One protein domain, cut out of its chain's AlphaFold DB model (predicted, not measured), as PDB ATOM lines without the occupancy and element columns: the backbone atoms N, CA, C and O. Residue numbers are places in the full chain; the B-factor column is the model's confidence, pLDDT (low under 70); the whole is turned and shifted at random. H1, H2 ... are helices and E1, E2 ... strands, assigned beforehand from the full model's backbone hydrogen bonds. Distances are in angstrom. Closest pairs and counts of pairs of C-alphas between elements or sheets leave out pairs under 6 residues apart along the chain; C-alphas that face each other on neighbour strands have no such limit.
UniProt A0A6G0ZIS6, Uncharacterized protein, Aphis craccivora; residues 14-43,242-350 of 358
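What this domain is: This is residues 14 to 43 and 242 to 350 of the 358 residues of an uncharacterized protein of Aphis craccivora (UniProt A0A6G0ZIS6). With little regular structure, a four-stranded antiparallel sheet, E1-E2-E3-E4, has H2 over one face and H1 by E4; the hairpin E5-E6 reaches away beyond H1. Of 139 printed residues, 51 are in named elements, mixed in class, ordered E1 E2 E3 E4 H1 H2 E5 E6. The whole is loose, radius of gyration of the C-alphas 18.0 A, spanning 63 by 44 by 31 A.

How they stand to each other: E2 (247 to 254), E3 (257 to 262) and E4 (265 to 270) form a meander, successive antiparallel neighbours; N 251 to O 259 is 2.8 A, N 260 to O 267 3.0 A. Edge strand E1 (20 to 22) neighbours E2, N 21 to O 250 3.0 A. H2 (284 to 292) is over E2 and E3, height over the sheet 8.4 A; its closest C-alphas to E2 are Leu 291 and Leu 253, 6.0 A. H1 (275 to 281) is on the sheet too, making two layers, helices on one face; C-alphas Val 278 and Ile 268 are closest, 6.7 A. Both helices have every O i to N i+4 pair within hydrogen-bond range. E5 (300 to 305) and E6 (316 to 321), a hairpin, N 303 to O 318 2.7 A, are apart from E1 to E4.

Where its parts are: E2, 19.0 A long, begins at C-alpha 247 (159.096, 228.794, 281.226); E6, 16.0 A, ends at C-alpha 321 (170.212, 207.000, 291.456).

The domain as a whole: Residues 44 to 241 are not printed; C-alphas 43 and 242 are 8.1 A apart. Residues 242, 294 to 298 and 349 to 350 have pLDDT under 70.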
ATOM      1  N   THR A  14     152.797 208.052 279.543       81.81
ATOM      2  CA  THR A  14     153.884 208.773 280.204       81.81
ATOM      3  C   THR A  14     155.176 208.569 279.439       81.81
ATOM      4  O   THR A  14     155.748 207.480 279.509       81.81
ATOM      5  N   GLN A  15     155.669 209.640 278.831       82.88
ATOM      6  CA  GLN A  15     156.876 209.648 278.014       82.88
ATOM      7  C   GLN A  15     157.568 211.015 278.037       82.88
ATOM      8  O   GLN A  15     157.017 211.972 278.583       82.88
ATOM      9  N   ALA A  16     158.767 211.089 277.464       86.12
ATOM     10  CA  ALA A  16     159.504 212.324 277.229       86.12
ATOM     11  C   ALA A  16     159.935 212.376 275.754       86.12
ATOM     12  O   ALA A  16     161.035 211.950 275.425       86.12
ATOM     13  N   SER A  17     159.043 212.844 274.872       86.12
ATOM     14  CA  SER A  17     159.287 212.844 273.421       86.12
ATOM     15  C   SER A  17     160.407 213.805 273.006       86.12
ATOM     16  O   SER A  17     161.247 213.462 272.175       86.12
ATOM     17  N   MET A  18     160.466 214.962 273.670       87.62
ATOM     18  CA  MET A  18     161.553 215.933 273.587       87.62
ATOM     19  C   MET A  18     162.155 216.128 274.980       87.62
ATOM     20  O   MET A  18     161.441 216.375 275.956       87.62
ATOM     21  N   ARG A  19     163.476 215.985 275.084       90.12
ATOM     22  CA  ARG A  19     164.209 215.921 276.357       90.12
ATOM     23  C   ARG A  19     164.866 217.230 276.754       90.12
ATOM     24  O   ARG A  19     165.178 217.410 277.925       90.12
ATOM     25  N   TYR A  20     165.038 218.162 275.832       92.69
ATOM     26  CA  TYR A  20     165.512 219.503 276.141       92.69
ATOM     27  C   TYR A  20     164.807 220.513 275.254       92.69
ATOM     28  O   TYR A  20     164.641 220.280 274.063       92.69
ATOM     29  N   ALA A  21     164.406 221.632 275.842       89.00
ATOM     30  CA  ALA A  21     163.882 222.755 275.090       89.00
ATOM     31  C   ALA A  21     164.225 224.065 275.788       89.00
ATOM     32  O   ALA A  21     164.232 224.162 277.021       89.00
ATOM     33  N   LYS A  22     164.478 225.087 274.977       89.94
ATOM     34  CA  LYS A  22     164.759 226.446 275.419       89.94
ATOM     35  C   LYS A  22     163.834 227.391 274.669       89.94
ATOM     36  O   LYS A  22     163.749 227.327 273.447       89.94
ATOM     37  N   ALA A  23     163.113 228.220 275.413       84.81
ATOM     38  CA  ALA A  23     162.251 229.230 274.823       84.81
ATOM     39  C   ALA A  23     163.103 230.375 274.257       84.81
ATOM     40  O   ALA A  23     164.103 230.748 274.865       84.81
ATOM     41  N   SER A  24     162.677 230.940 273.131       84.94
ATOM     42  CA  SER A  24     163.254 232.137 272.518       84.94
ATOM     43  C   SER A  24     162.130 233.141 272.292       84.94
ATOM     44  O   SER A  24     161.333 233.004 271.367       84.94
ATOM     45  N   ASN A  25     161.984 234.115 273.186       82.62
ATOM     46  CA  ASN A  25     160.955 235.150 273.071       82.62
ATOM     47  C   ASN A  25     161.372 236.428 273.800       82.62
ATOM     48  O   ASN A  25     162.305 236.424 274.585       82.62
ATOM     49  N   GLU A  26     160.629 237.514 273.624       82.94
ATOM     50  CA  GLU A  26     160.923 238.834 274.216       82.94
ATOM     51  C   GLU A  26     161.100 238.832 275.748       82.94
ATOM     52  O   GLU A  26     161.619 239.790 276.313       82.94
ATOM     53  N   LYS A  27     160.667 237.770 276.441       76.88
ATOM     54  CA  LYS A  27     160.810 237.614 277.894       76.88
ATOM     55  C   LYS A  27     162.046 236.802 278.302       76.88
ATOM     56  O   LYS A  27     162.280 236.626 279.498       76.88
ATOM     57  N   THR A  28     162.826 236.295 277.349       77.62
ATOM     58  CA  THR A  28     164.121 235.644 277.585       77.62
ATOM     59  C   THR A  28     165.261 236.633 277.371       77.62
ATOM     60  O   THR A  28     165.225 237.433 276.442       77.62
ATOM     61  N   SER A  29     166.279 236.583 278.233       77.62
ATOM     62  CA  SER A  29     167.406 237.532 278.241       77.62
ATOM     63  C   SER A  29     168.276 237.496 276.980       77.62
ATOM     64  O   SER A  29     169.005 238.440 276.713       77.62
ATOM     65  N   ASP A  30     168.225 236.395 276.243       82.69
ATOM     66  CA  ASP A  30     169.053 236.067 275.084       82.69
ATOM     67  C   ASP A  30     168.238 235.993 273.784       82.69
ATOM     68  O   ASP A  30     168.608 235.293 272.844       82.69
ATOM     69  N   TYR A  31     167.100 236.688 273.744       82.12
ATOM     70  CA  TYR A  31     166.228 236.726 272.579       82.12
ATOM     71  C   TYR A  31     166.868 237.473 271.409       82.12
ATOM     72  O   TYR A  31     167.195 238.654 271.518       82.12
ATOM     73  N   ASP A  32     166.969 236.783 270.277       82.00
ATOM     74  CA  ASP A  32     167.342 237.363 268.993       82.00
ATOM     75  C   ASP A  32     166.078 237.573 268.138       82.00
ATOM     76  O   ASP A  32     165.426 236.588 267.771       82.00
ATOM     77  N   PRO A  33     165.717 238.824 267.785       82.31
ATOM     78  CA  PRO A  33     164.600 239.116 266.888       82.31
ATOM     79  C   PRO A  33     164.698 238.454 265.506       82.31
ATOM     80  O   PRO A  33     163.676 238.340 264.831       82.31
ATOM     81  N   GLY A  34     165.895 238.032 265.078       83.19
ATOM     82  CA  GLY A  34     166.110 237.308 263.825       83.19
ATOM     83  C   GLY A  34     165.711 235.828 263.863       83.19
ATOM     84  O   GLY A  34     165.599 235.206 262.807       83.19
ATOM     85  N   GLN A  35     165.477 235.250 265.047       80.75
ATOM     86  CA  GLN A  35     165.099 233.844 265.212       80.75
ATOM     87  C   GLN A  35     163.588 233.657 265.423       80.75
ATOM     88  O   GLN A  35     162.910 234.537 265.959       80.75
ATOM     89  N   PRO A  36     163.023 232.495 265.033       81.38
ATOM     90  CA  PRO A  36     161.610 232.215 265.246       81.38
ATOM     91  C   PRO A  36     161.269 232.215 266.741       81.38
ATOM     92  O   PRO A  36     161.896 231.529 267.551       81.38
ATOM     93  N   LYS A  37     160.223 232.969 267.097       84.31
ATOM     94  CA  LYS A  37     159.702 233.037 268.465       84.31
ATOM     95  C   LYS A  37     159.203 231.663 268.916       84.31
ATOM     96  O   LYS A  37     158.377 231.046 268.246       84.31
ATOM     97  N   SER A  38     159.626 231.224 270.095       78.31
ATOM     98  CA  SER A  38     159.186 229.983 270.730       78.31
ATOM     99  C   SER A  38     158.817 230.190 272.201       78.31
ATOM    100  O   SER A  38     159.388 231.011 272.928       78.31
ATOM    101  N   TRP A  39     157.821 229.425 272.648       78.75
ATOM    102  CA  TRP A  39     157.279 229.474 274.003       78.75
ATOM    103  C   TRP A  39     157.172 228.062 274.569       78.75
ATOM    104  O   TRP A  39     156.835 227.122 273.854       78.75
ATOM    105  N   LEU A  40     157.423 227.925 275.870       79.25
ATOM    106  CA  LEU A  40     157.210 226.686 276.611       79.25
ATOM    107  C   LEU A  40     156.021 226.867 277.551       79.25
ATOM    108  O   LEU A  40     155.960 227.842 278.303       79.25
ATOM    109  N   VAL A  41     155.083 225.921 277.515       76.94
ATOM    110  CA  VAL A  41     153.844 225.972 278.299       76.94
ATOM    111  C   VAL A  41     153.637 224.640 279.010       76.94
ATOM    112  O   VAL A  41     153.776 223.579 278.405       76.94
ATOM    113  N   CYS A  42     153.287 224.695 280.297       77.31
ATOM    114  CA  CYS A  42     152.875 223.520 281.063       77.31
ATOM    115  C   CYS A  42     151.348 223.475 281.113       77.31
ATOM    116  O   CYS A  42     150.725 224.306 281.777       77.31
ATOM    117  N   GLN A  43     150.751 222.522 280.403       77.81
ATOM    118  CA  GLN A  43     149.305 222.337 280.370       77.81
ATOM    119  C   GLN A  43     148.907 221.110 281.191       77.81
ATOM    120  O   GLN A  43     149.511 220.049 281.053       77.81
ATOM    121  N   THR A 242     151.412 226.977 284.904       69.69
ATOM    122  CA  THR A 242     152.444 227.962 285.240       69.69
ATOM    123  C   THR A 242     151.842 229.267 285.749       69.69
ATOM    124  O   THR A 242     152.571 230.114 286.251       69.69
ATOM    125  N   LYS A 243     150.508 229.418 285.716       71.81
ATOM    126  CA  LYS A 243     149.781 230.620 286.163       71.81
ATOM    127  C   LYS A 243     150.276 231.893 285.458       71.81
ATOM    128  O   LYS A 243     150.277 232.960 286.067       71.81
ATOM    129  N   GLY A 244     150.678 231.779 284.195       70.75
ATOM    130  CA  GLY A 244     151.249 232.864 283.401       70.75
ATOM    131  C   GLY A 244     152.741 233.117 283.640       70.75
ATOM    132  O   GLY A 244     153.295 234.033 283.033       70.75
ATOM    133  N   GLU A 245     153.410 232.333 284.496       78.44
ATOM    134  CA  GLU A 245     154.870 232.366 284.614       78.44
ATOM    135  C   GLU A 245     155.512 231.809 283.338       78.44
ATOM    136  O   GLU A 245     155.073 230.795 282.788       78.44
ATOM    137  N   VAL A 246     156.579 232.462 282.877       80.12
ATOM    138  CA  VAL A 246     157.260 232.083 281.639       80.12
ATOM    139  C   VAL A 246     158.248 230.970 281.938       80.12
ATOM    140  O   VAL A 246     159.130 231.112 282.792       80.12
ATOM    141  N   MET A 247     158.113 229.865 281.210       83.50
ATOM    142  CA  MET A 247     159.096 228.794 281.226       83.50
ATOM    143  C   MET A 247     160.197 229.096 280.213       83.50
ATOM    144  O   MET A 247     159.920 229.267 279.030       83.50
ATOM    145  N   THR A 248     161.444 229.171 280.678       88.19
ATOM    146  CA  THR A 248     162.592 229.500 279.814       88.19
ATOM    147  C   THR A 248     163.357 228.263 279.374       88.19
ATOM    148  O   THR A 248     163.824 228.198 278.243       88.19
ATOM    149  N   HIS A 249     163.469 227.269 280.255       90.75
ATOM    150  CA  HIS A 249     164.209 226.039 279.999       90.75
ATOM    151  C   HIS A 249     163.426 224.833 280.499       90.75
ATOM    152  O   HIS A 249     162.848 224.875 281.588       90.75
ATOM    153  N   PHE A 250     163.496 223.746 279.743       93.06
ATOM    154  CA  PHE A 250     162.974 222.434 280.086       93.06
ATOM    155  C   PHE A 250     164.043 221.373 279.807       93.06
ATOM    156  O   PHE A 250     164.706 221.413 278.775       93.06
ATOM    157  N   CYS A 251     164.222 220.434 280.735       93.94
ATOM    158  CA  CYS A 251     165.169 219.331 280.622       93.94
ATOM    159  C   CYS A 251     164.582 218.068 281.267       93.94
ATOM    160  O   CYS A 251     164.370 218.024 282.478       93.94
ATOM    161  N   ALA A 252     164.353 217.017 280.489       93.19
ATOM    162  CA  ALA A 252     163.851 215.726 280.929       93.19
ATOM    163  C   ALA A 252     164.900 214.632 280.716       93.19
ATOM    164  O   ALA A 252     165.323 214.350 279.600       93.19
ATOM    165  N   LEU A 253     165.289 213.961 281.803       90.62
ATOM    166  CA  LEU A 253     166.177 212.802 281.713       90.62
ATOM    167  C   LEU A 253     165.410 211.551 281.295       90.62
ATOM    168  O   LEU A 253     165.935 210.744 280.547       90.62
ATOM    169  N   ARG A 254     164.175 211.395 281.764       88.25
ATOM    170  CA  ARG A 254     163.286 210.291 281.391       88.25
ATOM    171  C   ARG A 254     161.859 210.621 281.792       88.25
ATOM    172  O   ARG A 254     161.611 211.570 282.547       88.25
ATOM    173  N   ALA A 255     160.915 209.786 281.385       84.50
ATOM    174  CA  ALA A 255     159.542 209.864 281.863       84.50
ATOM    175  C   ALA A 255     159.458 209.991 283.409       84.50
ATOM    176  O   ALA A 255     159.985 209.168 284.160       84.50
ATOM    177  N   LYS A 256     158.742 211.015 283.903       86.19
ATOM    178  CA  LYS A 256     158.586 211.358 285.342       86.19
ATOM    179  C   LYS A 256     159.876 211.822 286.060       86.19
ATOM    180  O   LYS A 256     159.880 211.856 287.295       86.19
ATOM    181  N   SER A 257     160.928 212.186 285.319       90.56
ATOM    182  CA  SER A 257     162.168 212.784 285.837       90.56
ATOM    183  C   SER A 257     162.620 213.963 284.969       90.56
ATOM    184  O   SER A 257     163.281 213.779 283.948       90.56
ATOM    185  N   TYR A 258     162.261 215.180 285.369       93.12
ATOM    186  CA  TYR A 258     162.525 216.401 284.609       93.12
ATOM    187  C   TYR A 258     162.688 217.631 285.509       93.12
ATOM    188  O   TYR A 258     162.254 217.656 286.664       93.12
ATOM    189  N   SER A 259     163.316 218.661 284.958       94.25
ATOM    190  CA  SER A 259     163.569 219.954 285.574       94.25
ATOM    191  C   SER A 259     163.224 221.068 284.594       94.25
ATOM    192  O   SER A 259     163.414 220.925 283.388       94.25
ATOM    193  N   TYR A 260     162.702 222.177 285.099       92.81
ATOM    194  CA  TYR A 260     162.389 223.344 284.284       92.81
ATOM    195  C   TYR A 260     162.543 224.642 285.076       92.81
ATOM    196  O   TYR A 260     162.461 224.652 286.307       92.81
ATOM    197  N   LYS A 261     162.771 225.744 284.360       91.12
ATOM    198  CA  LYS A 261     162.943 227.085 284.931       91.12
ATOM    199  C   LYS A 261     161.708 227.935 284.662       91.12
ATOM    200  O   LYS A 261     161.402 228.192 283.502       91.12
ATOM    201  N   LEU A 262     161.034 228.389 285.720       86.94
ATOM    202  CA  LEU A 262     159.927 229.353 285.663       86.94
ATOM    203  C   LEU A 262     160.359 230.677 286.278       86.94
ATOM    204  O   LEU A 262     160.708 230.703 287.458       86.94
ATOM    205  N   ASN A 263     160.341 231.764 285.498       83.31
ATOM    206  CA  ASN A 263     160.768 233.099 285.949       83.31
ATOM    207  C   ASN A 263     162.102 233.070 286.738       83.31
ATOM    208  O   ASN A 263     162.230 233.674 287.802       83.31
ATOM    209  N   GLY A 264     163.074 232.278 286.271       82.25
ATOM    210  CA  GLY A 264     164.383 232.104 286.918       82.25
ATOM    211  C   GLY A 264     164.435 231.109 288.088       82.25
ATOM    212  O   GLY A 264     165.528 230.733 288.501       82.25
ATOM    213  N   LYS A 265     163.297 230.619 288.598       89.25
ATOM    214  CA  LYS A 265     163.242 229.602 289.661       89.25
ATOM    215  C   LYS A 265     163.197 228.190 289.086       89.25
ATOM    216  O   LYS A 265     162.396 227.891 288.201       89.25
ATOM    217  N   GLU A 266     164.014 227.302 289.639       92.44
ATOM    218  CA  GLU A 266     164.081 225.901 289.224       92.44
ATOM    219  C   GLU A 266     162.983 225.074 289.903       92.44
ATOM    220  O   GLU A 266     162.770 225.153 291.116       92.44
ATOM    221  N   LYS A 267     162.280 224.253 289.122       91.62
ATOM    222  CA  LYS A 267     161.337 223.251 289.620       91.62
ATOM    223  C   LYS A 267     161.743 221.884 289.095       91.62
ATOM    224  O   LYS A 267     161.840 221.677 287.890       91.62
ATOM    225  N   ILE A 268     161.929 220.940 290.015       92.81
ATOM    226  CA  ILE A 268     162.338 219.567 289.710       92.81
ATOM    227  C   ILE A 268     161.206 218.604 290.065       92.81
ATOM    228  O   ILE A 268     160.552 218.704 291.111       92.81
ATOM    229  N   ARG A 269     160.977 217.641 289.176       90.69
ATOM    230  CA  ARG A 269     160.036 216.537 289.332       90.69
ATOM    231  C   ARG A 269     160.791 215.241 289.101       90.69
ATOM    232  O   ARG A 269     161.131 214.931 287.972       90.69
ATOM    233  N   ALA A 270     161.024 214.481 290.167       90.31
ATOM    234  CA  ALA A 270     161.729 213.207 290.089       90.31
ATOM    235  C   ALA A 270     160.974 212.124 290.864       90.31
ATOM    236  O   ALA A 270     161.006 212.062 292.099       90.31
ATOM    237  N   LYS A 271     160.249 211.266 290.140       86.50
ATOM    238  CA  LYS A 271     159.449 210.212 290.771       86.50
ATOM    239  C   LYS A 271     160.348 209.193 291.474       86.50
ATOM    240  O   LYS A 271     161.258 208.626 290.882       86.50
ATOM    241  N   GLY A 272     160.028 208.916 292.738       82.69
ATOM    242  CA  GLY A 272     160.741 207.943 293.569       82.69
ATOM    243  C   GLY A 272     161.879 208.539 294.402       82.69
ATOM    244  O   GLY A 272     162.386 207.847 295.290       82.69
ATOM    245  N   ILE A 273     162.236 209.807 294.184       85.81
ATOM    246  CA  ILE A 273     163.180 210.560 295.015       85.81
ATOM    247  C   ILE A 273     162.390 211.341 296.070       85.81
ATOM    248  O   ILE A 273     161.304 211.856 295.803       85.81
ATOM    249  N   ARG A 274     162.904 211.402 297.303       83.69
ATOM    250  CA  ARG A 274     162.244 212.154 298.376       83.69
ATOM    251  C   ARG A 274     162.346 213.655 298.135       83.69
ATOM    252  O   ARG A 274     163.389 214.151 297.724       83.69
ATOM    253  N   GLY A 275     161.291 214.383 298.499       86.75
ATOM    254  CA  GLY A 275     161.205 215.830 298.282       86.75
ATOM    255  C   GLY A 275     162.353 216.636 298.900       86.75
ATOM    256  O   GLY A 275     162.808 217.587 298.280       86.75
ATOM    257  N   HIS A 276     162.876 216.237 300.067       85.12
ATOM    258  CA  HIS A 276     164.025 216.926 300.674       85.12
ATOM    259  C   HIS A 276     165.307 216.779 299.841       85.12
ATOM    260  O   HIS A 276     166.061 217.737 299.720       85.12
ATOM    261  N   VAL A 277     165.530 215.610 299.224       85.44
ATOM    262  CA  VAL A 277     166.679 215.381 298.335       85.44
ATOM    263  C   VAL A 277     166.537 216.235 297.084       85.44
ATOM    264  O   VAL A 277     167.474 216.927 296.707       85.44
ATOM    265  N   VAL A 278     165.336 216.258 296.501       87.81
ATOM    266  CA  VAL A 278     165.027 217.105 295.341       87.81
ATOM    267  C   VAL A 278     165.261 218.587 295.650       87.81
ATOM    268  O   VAL A 278     165.778 219.305 294.806       87.81
ATOM    269  N   LYS A 279     164.892 219.046 296.852       87.62
ATOM    270  CA  LYS A 279     165.012 220.454 297.249       87.62
ATOM    271  C   LYS A 279     166.455 220.881 297.540       87.62
ATOM    272  O   LYS A 279     166.803 222.016 297.240       87.62
ATOM    273  N   ASN A 280     167.255 220.007 298.151       86.12
ATOM    274  CA  ASN A 280     168.551 220.389 298.724       86.12
ATOM    275  C   ASN A 280     169.761 219.881 297.926       86.12
ATOM    276  O   ASN A 280     170.852 220.418 298.087       86.12
ATOM    277  N   HIS A 281     169.597 218.834 297.115       84.38
ATOM    278  CA  HIS A 281     170.708 218.130 296.458       84.38
ATOM    279  C   HIS A 281     170.535 217.989 294.945       84.38
ATOM    280  O   HIS A 281     171.362 217.347 294.305       84.38
ATOM    281  N   MET A 282     169.465 218.544 294.367       89.12
ATOM    282  CA  MET A 282     169.234 218.492 292.926       89.12
ATOM    283  C   MET A 282     169.067 219.893 292.346       89.12
ATOM    284  O   MET A 282     168.437 220.746 292.966       89.12
ATOM    285  N   ASN A 283     169.610 220.123 291.153       91.50
ATOM    286  CA  ASN A 283     169.510 221.398 290.436       91.50
ATOM    287  C   ASN A 283     169.369 221.166 288.921       91.50
ATOM    288  O   ASN A 283     169.588 220.062 288.418       91.50
ATOM    289  N   PHE A 284     168.973 222.198 288.178       92.19
ATOM    290  CA  PHE A 284     168.784 222.121 286.727       92.19
ATOM    291  C   PHE A 284     170.093 221.872 285.964       92.19
ATOM    292  O   PHE A 284     170.099 221.156 284.965       92.19
ATOM    293  N   ASN A 285     171.203 222.462 286.408       90.94
ATOM    294  CA  ASN A 285     172.485 222.349 285.715       90.94
ATOM    295  C   ASN A 285     173.004 220.902 285.695       90.94
ATOM    296  O   ASN A 285     173.529 220.445 284.685       90.94
ATOM    297  N   ASP A 286     172.782 220.152 286.767       90.19
ATOM    298  CA  ASP A 286     173.116 218.732 286.847       90.19
ATOM    299  C   ASP A 286     172.214 217.871 285.950       90.19
ATOM    300  O   ASP A 286     172.693 216.919 285.335       90.19
ATOM    301  N   TYR A 287     170.933 218.238 285.791       91.62
ATOM    302  CA  TYR A 287     170.052 217.638 284.776       91.62
ATOM    303  C   TYR A 287     170.610 217.850 283.368       91.62
ATOM    304  O   TYR A 287     170.731 216.895 282.605       91.62
ATOM    305  N   TYR A 288     170.981 219.089 283.045       90.81
ATOM    306  CA  TYR A 288     171.569 219.434 281.754       90.81
ATOM    307  C   TYR A 288     172.871 218.654 281.515       90.81
ATOM    308  O   TYR A 288     173.047 218.023 280.473       90.81
ATOM    309  N   ARG A 289     173.751 218.603 282.521       90.06
ATOM    310  CA  ARG A 289     175.007 217.846 282.463       90.06
ATOM    311  C   ARG A 289     174.783 216.350 282.246       90.06
ATOM    312  O   ARG A 289     175.446 215.744 281.407       90.06
ATOM    313  N   CYS A 290     173.832 215.764 282.970       89.38
ATOM    314  CA  CYS A 290     173.485 214.350 282.844       89.38
ATOM    315  C   CYS A 290     172.900 214.021 281.464       89.38
ATOM    316  O   CYS A 290     173.237 212.983 280.897       89.38
ATOM    317  N   LEU A 291     172.065 214.903 280.903       89.38
ATOM    318  CA  LEU A 291     171.455 214.689 279.592       89.38
ATOM    319  C   LEU A 291     172.506 214.637 278.478       89.38
ATOM    320  O   LEU A 291     172.489 213.723 277.659       89.38
ATOM    321  N   PHE A 292     173.449 215.581 278.479       89.38
ATOM    322  CA  PHE A 292     174.460 215.694 277.425       89.38
ATOM    323  C   PHE A 292     175.713 214.836 277.663       89.38
ATOM    324  O   PHE A 292     176.527 214.682 276.754       89.38
ATOM    325  N   GLY A 293     175.816 214.162 278.814       76.38
ATOM    326  CA  GLY A 293     176.856 213.165 279.092       76.38
ATOM    327  C   GLY A 293     178.149 213.733 279.679       76.38
ATOM    328  O   GLY A 293     179.217 213.188 279.429       76.38
ATOM    329  N   TYR A 294     178.069 214.812 280.457       69.12
ATOM    330  CA  TYR A 294     179.229 215.345 281.172       69.12
ATOM    331  C   TYR A 294     179.562 214.445 282.381       69.12
ATOM    332  O   TYR A 294     178.758 214.275 283.297       69.12
ATOM    333  N   THR A 295     180.756 213.850 282.364       55.62
ATOM    334  CA  THR A 295     181.153 212.620 283.083       55.62
ATOM    335  C   THR A 295     181.424 212.760 284.589       55.62
ATOM    336  O   THR A 295     181.822 211.794 285.230       55.62
ATOM    337  N   THR A 296     181.225 213.935 285.189       57.44
ATOM    338  CA  THR A 296     181.657 214.223 286.575       57.44
ATOM    339  C   THR A 296     180.519 214.253 287.597       57.44
ATOM    340  O   THR A 296     180.707 214.745 288.709       57.44
ATOM    341  N   LEU A 297     179.317 213.804 287.232       66.69
ATOM    342  CA  LEU A 297     178.153 213.896 288.109       66.69
ATOM    343  C   LEU A 297     178.040 212.661 289.007       66.69
ATOM    344  O   LEU A 297     177.913 211.541 288.511       66.69
ATOM    345  N   ASP A 298     178.007 212.866 290.326       64.69
ATOM    346  CA  ASP A 298     177.603 211.799 291.237       64.69
ATOM    347  C   ASP A 298     176.110 211.514 291.030       64.69
ATOM    348  O   ASP A 298     175.223 212.298 291.378       64.69
ATOM    349  N   THR A 299     175.835 210.385 290.388       70.00
ATOM    350  CA  THR A 299     174.479 209.974 290.027       70.00
ATOM    351  C   THR A 299     173.748 209.315 291.183       70.00
ATOM    352  O   THR A 299     172.578 208.977 291.012       70.00
ATOM    353  N   LYS A 300     174.389 209.095 292.342       76.44
ATOM    354  CA  LYS A 300     173.806 208.377 293.480       76.44
ATOM    355  C   LYS A 300     173.754 209.272 294.711       76.44
ATOM    356  O   LYS A 300     174.723 209.895 295.109       76.44
ATOM    357  N   THR A 301     172.611 209.294 295.389       77.00
ATOM    358  CA  THR A 301     172.464 210.039 296.645       77.00
ATOM    359  C   THR A 301     171.840 209.164 297.719       77.00
ATOM    360  O   THR A 301     170.938 208.354 297.471       77.00
ATOM    361  N   LYS A 302     172.332 209.333 298.949       78.44
ATOM    362  CA  LYS A 302     171.783 208.675 300.131       78.44
ATOM    363  C   LYS A 302     170.427 209.280 300.467       78.44
ATOM    364  O   LYS A 302     170.300 210.449 300.804       78.44
ATOM    365  N   ASN A 303     169.411 208.442 300.414       77.69
ATOM    366  CA  ASN A 303     168.041 208.781 300.723       77.69
ATOM    367  C   ASN A 303     167.666 208.168 302.076       77.69
ATOM    368  O   ASN A 303     167.572 206.942 302.210       77.69
ATOM    369  N   VAL A 304     167.473 209.023 303.081       81.25
ATOM    370  CA  VAL A 304     167.150 208.610 304.451       81.25
ATOM    371  C   VAL A 304     165.653 208.749 304.707       81.25
ATOM    372  O   VAL A 304     164.996 209.716 304.303       81.25
ATOM    373  N   SER A 305     165.098 207.743 305.370       79.00
ATOM    374  CA  SER A 305     163.680 207.648 305.658       79.00
ATOM    375  C   SER A 305     163.396 207.100 307.036       79.00
ATOM    376  O   SER A 305     164.085 206.189 307.470       79.00
ATOM    377  N   ILE A 306     162.359 207.632 307.684       83.94
ATOM    378  CA  ILE A 306     161.841 207.115 308.950       83.94
ATOM    379  C   ILE A 306     160.391 206.660 308.728       83.94
ATOM    380  O   ILE A 306     159.469 207.461 308.880       83.94
ATOM    381  N   PRO A 307     160.169 205.441 308.214       80.19
ATOM    382  CA  PRO A 307     158.857 204.801 308.233       80.19
ATOM    383  C   PRO A 307     158.510 204.221 309.612       80.19
ATOM    384  O   PRO A 307     159.386 203.806 310.369       80.19
ATOM    385  N   SER A 308     157.210 204.144 309.892       80.94
ATOM    386  CA  SER A 308     156.662 203.327 310.973       80.94
ATOM    387  C   SER A 308     156.291 201.954 310.417       80.94
ATOM    388  O   SER A 308     155.551 201.867 309.435       80.94
ATOM    389  N   PHE A 309     156.806 200.891 311.029       77.19
ATOM    390  CA  PHE A 309     156.394 199.516 310.766       77.19
ATOM    391  C   PHE A 309     155.910 198.912 312.075       77.19
ATOM    392  O   PHE A 309     156.681 198.841 313.023       77.19
ATOM    393  N   LYS A 310     154.645 198.477 312.133       79.31
ATOM    394  CA  LYS A 310     154.023 197.971 313.372       79.31
ATOM    395  C   LYS A 310     154.139 198.960 314.547       79.31
ATOM    396  O   LYS A 310     154.456 198.567 315.657       79.31
ATOM    397  N   HIS A 311     153.923 200.251 314.285       75.06
ATOM    398  CA  HIS A 311     154.096 201.333 315.267       75.06
ATOM    399  C   HIS A 311     155.540 201.541 315.774       75.06
ATOM    400  O   HIS A 311     155.770 202.448 316.568       75.06
ATOM    401  N   GLU A 312     156.528 200.811 315.250       75.88
ATOM    402  CA  GLU A 312     157.949 201.044 315.511       75.88
ATOM    403  C   GLU A 312     158.554 201.941 314.430       75.88
ATOM    404  O   GLU A 312     158.514 201.631 313.234       75.88
ATOM    405  N   LEU A 313     159.170 203.046 314.845       87.06
ATOM    406  CA  LEU A 313     159.926 203.902 313.937       87.06
ATOM    407  C   LEU A 313     161.251 203.228 313.577       87.06
ATOM    408  O   LEU A 313     162.072 202.939 314.443       87.06
ATOM    409  N   LYS A 314     161.488 203.017 312.281       86.06
ATOM    410  CA  LYS A 314     162.751 202.468 311.766       86.06
ATOM    411  C   LYS A 314     163.390 203.464 310.824       86.06
ATOM    412  O   LYS A 314     162.705 204.068 310.010       86.06
ATOM    413  N   THR A 315     164.709 203.620 310.895       89.12
ATOM    414  CA  THR A 315     165.444 204.444 309.927       89.12
ATOM    415  C   THR A 315     165.942 203.571 308.781       89.12
ATOM    416  O   THR A 315     166.865 202.783 308.956       89.12
ATOM    417  N   ILE A 316     165.375 203.739 307.589       83.75
ATOM    418  CA  ILE A 316     165.847 203.093 306.361       83.75
ATOM    419  C   ILE A 316     166.719 204.080 305.584       83.75
ATOM    420  O   ILE A 316     166.278 205.172 305.211       83.75
ATOM    421  N   LYS A 317     167.960 203.672 305.311       84.69
ATOM    422  CA  LYS A 317     168.907 204.368 304.432       84.69
ATOM    423  C   LYS A 317     168.953 203.601 303.110       84.69
ATOM    424  O   LYS A 317     169.298 202.428 303.100       84.69
ATOM    425  N   SER A 318     168.598 204.254 302.010       81.44
ATOM    426  CA  SER A 318     168.662 203.678 300.659       81.44
ATOM    427  C   SER A 318     169.579 204.523 299.785       81.44
ATOM    428  O   SER A 318     169.574 205.745 299.909       81.44
ATOM    429  N   ILE A 319     170.364 203.905 298.905       81.06
ATOM    430  CA  ILE A 319     171.125 204.630 297.881       81.06
ATOM    431  C   ILE A 319     170.258 204.653 296.626       81.06
ATOM    432  O   ILE A 319     169.864 203.597 296.134       81.06
ATOM    433  N   LYS A 320     169.908 205.844 296.134       78.44
ATOM    434  CA  LYS A 320     169.101 205.991 294.918       78.44
ATOM    435  C   LYS A 320     169.891 206.704 293.842       78.44
ATOM    436  O   LYS A 320     170.557 207.692 294.137       78.44
ATOM    437  N   SER A 321     169.761 206.229 292.606       80.56
ATOM    438  CA  SER A 321     170.212 207.000 291.456       80.56
ATOM    439  C   SER A 321     169.299 208.222 291.288       80.56
ATOM    440  O   SER A 321     168.080 208.070 291.162       80.56
ATOM    441  N   THR A 322     169.868 209.420 291.395       79.00
ATOM    442  CA  THR A 322     169.167 210.709 291.311       79.00
ATOM    443  C   THR A 322     169.106 211.237 289.888       79.00
ATOM    444  O   THR A 322     168.075 211.773 289.478       79.00
ATOM    445  N   TYR A 323     170.178 211.025 289.131       84.81
ATOM    446  CA  TYR A 323     170.317 211.434 287.743       84.81
ATOM    447  C   TYR A 323     170.526 210.191 286.881       84.81
ATOM    448  O   TYR A 323     171.540 209.507 286.997       84.81
ATOM    449  N   ASN A 324     169.529 209.876 286.057       84.88
ATOM    450  CA  ASN A 324     169.573 208.755 285.129       84.88
ATOM    451  C   ASN A 324     168.864 209.152 283.832       84.88
ATOM    452  O   ASN A 324     167.654 209.395 283.848       84.88
ATOM    453  N   SER A 325     169.635 209.226 282.748       84.62
ATOM    454  CA  SER A 325     169.199 209.570 281.394       84.62
ATOM    455  C   SER A 325     168.777 208.353 280.560       84.62
ATOM    456  O   SER A 325     168.398 208.523 279.404       84.62
ATOM    457  N   PHE A 326     168.816 207.142 281.115       84.12
ATOM    458  CA  PHE A 326     168.259 205.962 280.465       84.12
ATOM    459  C   PHE A 326     166.724 206.016 280.504       84.12
ATOM    460  O   PHE A 326     166.123 206.134 281.581       84.12
ATOM    461  N   ASP A 327     166.098 205.938 279.331       81.62
ATOM    462  CA  ASP A 327     164.649 205.843 279.160       81.62
ATOM    463  C   ASP A 327     164.344 204.583 278.344       81.62
ATOM    464  O   ASP A 327     164.812 204.435 277.221       81.62
ATOM    465  N   ASP A 328     163.591 203.660 278.936       82.62
ATOM    466  CA  ASP A 328     163.211 202.380 278.340       82.62
ATOM    467  C   ASP A 328     161.944 202.480 277.487       82.62
ATOM    468  O   ASP A 328     161.532 201.498 276.873       82.62
ATOM    469  N   LYS A 329     161.305 203.654 277.434       82.06
ATOM    470  CA  LYS A 329     160.010 203.835 276.768       82.06
ATOM    471  C   LYS A 329     160.101 204.310 275.330       82.06
ATOM    472  O   LYS A 329     159.101 204.225 274.620       82.06
ATOM    473  N   ARG A 330     161.239 204.882 274.940       85.62
ATOM    474  CA  ARG A 330     161.469 205.496 273.629       85.62
ATOM    475  C   ARG A 330     162.930 205.331 273.235       85.62
ATOM    476  O   ARG A 330     163.801 205.304 274.099       85.62
ATOM    477  N   VAL A 331     163.191 205.287 271.936       88.31
ATOM    478  CA  VAL A 331     164.549 205.258 271.393       88.31
ATOM    479  C   VAL A 331     165.111 206.677 271.398       88.31
ATOM    480  O   VAL A 331     164.507 207.590 270.840       88.31
ATOM    481  N   ILE A 332     166.246 206.877 272.063       89.88
ATOM    482  CA  ILE A 332     166.922 208.176 272.153       89.88
ATOM    483  C   ILE A 332     167.799 208.364 270.911       89.88
ATOM    484  O   ILE A 332     168.591 207.482 270.591       89.88
ATOM    485  N   LEU A 333     167.665 209.504 270.229       90.94
ATOM    486  CA  LEU A 333     168.489 209.843 269.065       90.94
ATOM    487  C   LEU A 333     169.892 210.319 269.468       90.94
ATOM    488  O   LEU A 333     170.151 210.638 270.631       90.94
ATOM    489  N   GLU A 334     170.804 210.386 268.496       89.56
ATOM    490  CA  GLU A 334     172.210 210.771 268.710       89.56
ATOM    491  C   GLU A 334     172.366 212.163 269.337       89.56
ATOM    492  O   GLU A 334     173.272 212.391 270.141       89.56
ATOM    493  N   ASP A 335     171.440 213.079 269.040       90.25
ATOM    494  CA  ASP A 335     171.400 214.422 269.623       90.25
ATOM    495  C   ASP A 335     171.033 214.441 271.118       90.25
ATOM    496  O   ASP A 335     171.167 215.474 271.775       90.25
ATOM    497  N   LYS A 336     170.585 213.302 271.669       89.81
ATOM    498  CA  LYS A 336     170.105 213.086 273.045       89.81
ATOM    499  C   LYS A 336     168.849 213.879 273.427       89.81
ATOM    500  O   LYS A 336     168.346 213.692 274.541       89.81
ATOM    501  N   ILE A 337     168.334 214.725 272.538       90.06
ATOM    502  CA  ILE A 337     167.203 215.632 272.755       90.06
ATOM    503  C   ILE A 337     165.924 214.990 272.234       90.06
ATOM    504  O   ILE A 337     164.930 214.932 272.962       90.06
ATOM    505  N   HIS A 338     165.940 214.514 270.995       90.38
ATOM    506  CA  HIS A 338     164.766 213.954 270.349       90.38
ATOM    507  C   HIS A 338     164.693 212.447 270.593       90.38
ATOM    508  O   HIS A 338     165.699 211.756 270.784       90.38
ATOM    509  N   THR A 339     163.470 211.924 270.634       89.31
ATOM    510  CA  THR A 339     163.237 210.496 270.852       89.31
ATOM    511  C   THR A 339     162.163 209.969 269.914       89.31
ATOM    512  O   THR A 339     161.172 210.649 269.631       89.31
ATOM    513  N   LEU A 340     162.321 208.724 269.479       88.00
ATOM    514  CA  LEU A 340     161.377 208.027 268.619       88.00
ATOM    515  C   LEU A 340     160.577 206.993 269.412       88.00
ATOM    516  O   LEU A 340     161.105 206.324 270.303       88.00
ATOM    517  N   ALA A 341     159.292 206.860 269.096       84.38
ATOM    518  CA  ALA A 341     158.492 205.746 269.594       84.38
ATOM    519  C   ALA A 341     159.021 204.414 269.026       84.38
ATOM    520  O   ALA A 341     159.503 204.366 267.895       84.38
ATOM    521  N   TYR A 342     158.921 203.318 269.782       81.06
ATOM    522  CA  TYR A 342     159.250 201.993 269.242       81.06
ATOM    523  C   TYR A 342     158.386 201.673 268.011       81.06
ATOM    524  O   TYR A 342     157.201 202.004 267.982       81.06
ATOM    525  N   GLY A 343     158.987 201.045 266.995       77.12
ATOM    526  CA  GLY A 343     158.339 200.785 265.703       77.12
ATOM    527  C   GLY A 343     158.359 201.968 264.722       77.12
ATOM    528  O   GLY A 343     157.745 201.897 263.659       77.12
ATOM    529  N   HIS A 344     159.049 203.070 265.045       84.12
ATOM    530  CA  HIS A 344     159.292 204.153 264.089       84.12
ATOM    531  C   HIS A 344     160.131 203.663 262.896       84.12
ATOM    532  O   HIS A 344     161.089 202.922 263.090       84.12
ATOM    533  N   TYR A 345     159.831 204.111 261.669       85.31
ATOM    534  CA  TYR A 345     160.467 203.566 260.456       85.31
ATOM    535  C   TYR A 345     161.970 203.863 260.374       85.31
ATOM    536  O   TYR A 345     162.703 203.162 259.685       85.31
ATOM    537  N   SER A 346     162.407 204.939 261.032       86.00
ATOM    538  CA  SER A 346     163.806 205.380 261.086       86.00
ATOM    539  C   SER A 346     164.647 204.592 262.087       86.00
ATOM    540  O   SER A 346     165.869 204.730 262.085       86.00
ATOM    541  N   ILE A 347     164.017 203.807 262.966       84.69
ATOM    542  CA  ILE A 347     164.741 202.891 263.842       84.69
ATOM    543  C   ILE A 347     165.171 201.729 262.955       84.69
ATOM    544  O   ILE A 347     164.330 201.013 262.417       84.69
ATOM    545  N   LYS A 348     166.481 201.570 262.767       74.06
ATOM    546  CA  LYS A 348     167.011 200.359 262.145       74.06
ATOM    547  C   LYS A 348     166.639 199.204 263.069       74.06
ATOM    548  O   LYS A 348     166.935 199.262 264.260       74.06
ATOM    549  N   GLU A 349     165.931 198.213 262.540       58.16
ATOM    550  CA  GLU A 349     165.780 196.935 263.224       58.16
ATOM    551  C   GLU A 349     167.176 196.318 263.285       58.16
ATOM    552  O   GLU A 349     167.615 195.648 262.355       58.16
ATOM    553  N   ASP A 350     167.922 196.618 264.346       45.44
ATOM    554  CA  ASP A 350     169.029 195.758 264.725       45.44
ATOM    555  C   ASP A 350     168.396 194.393 264.999       45.44
ATOM    556  O   ASP A 350     167.468 194.308 265.808       45.44
TER     557      ASP A 350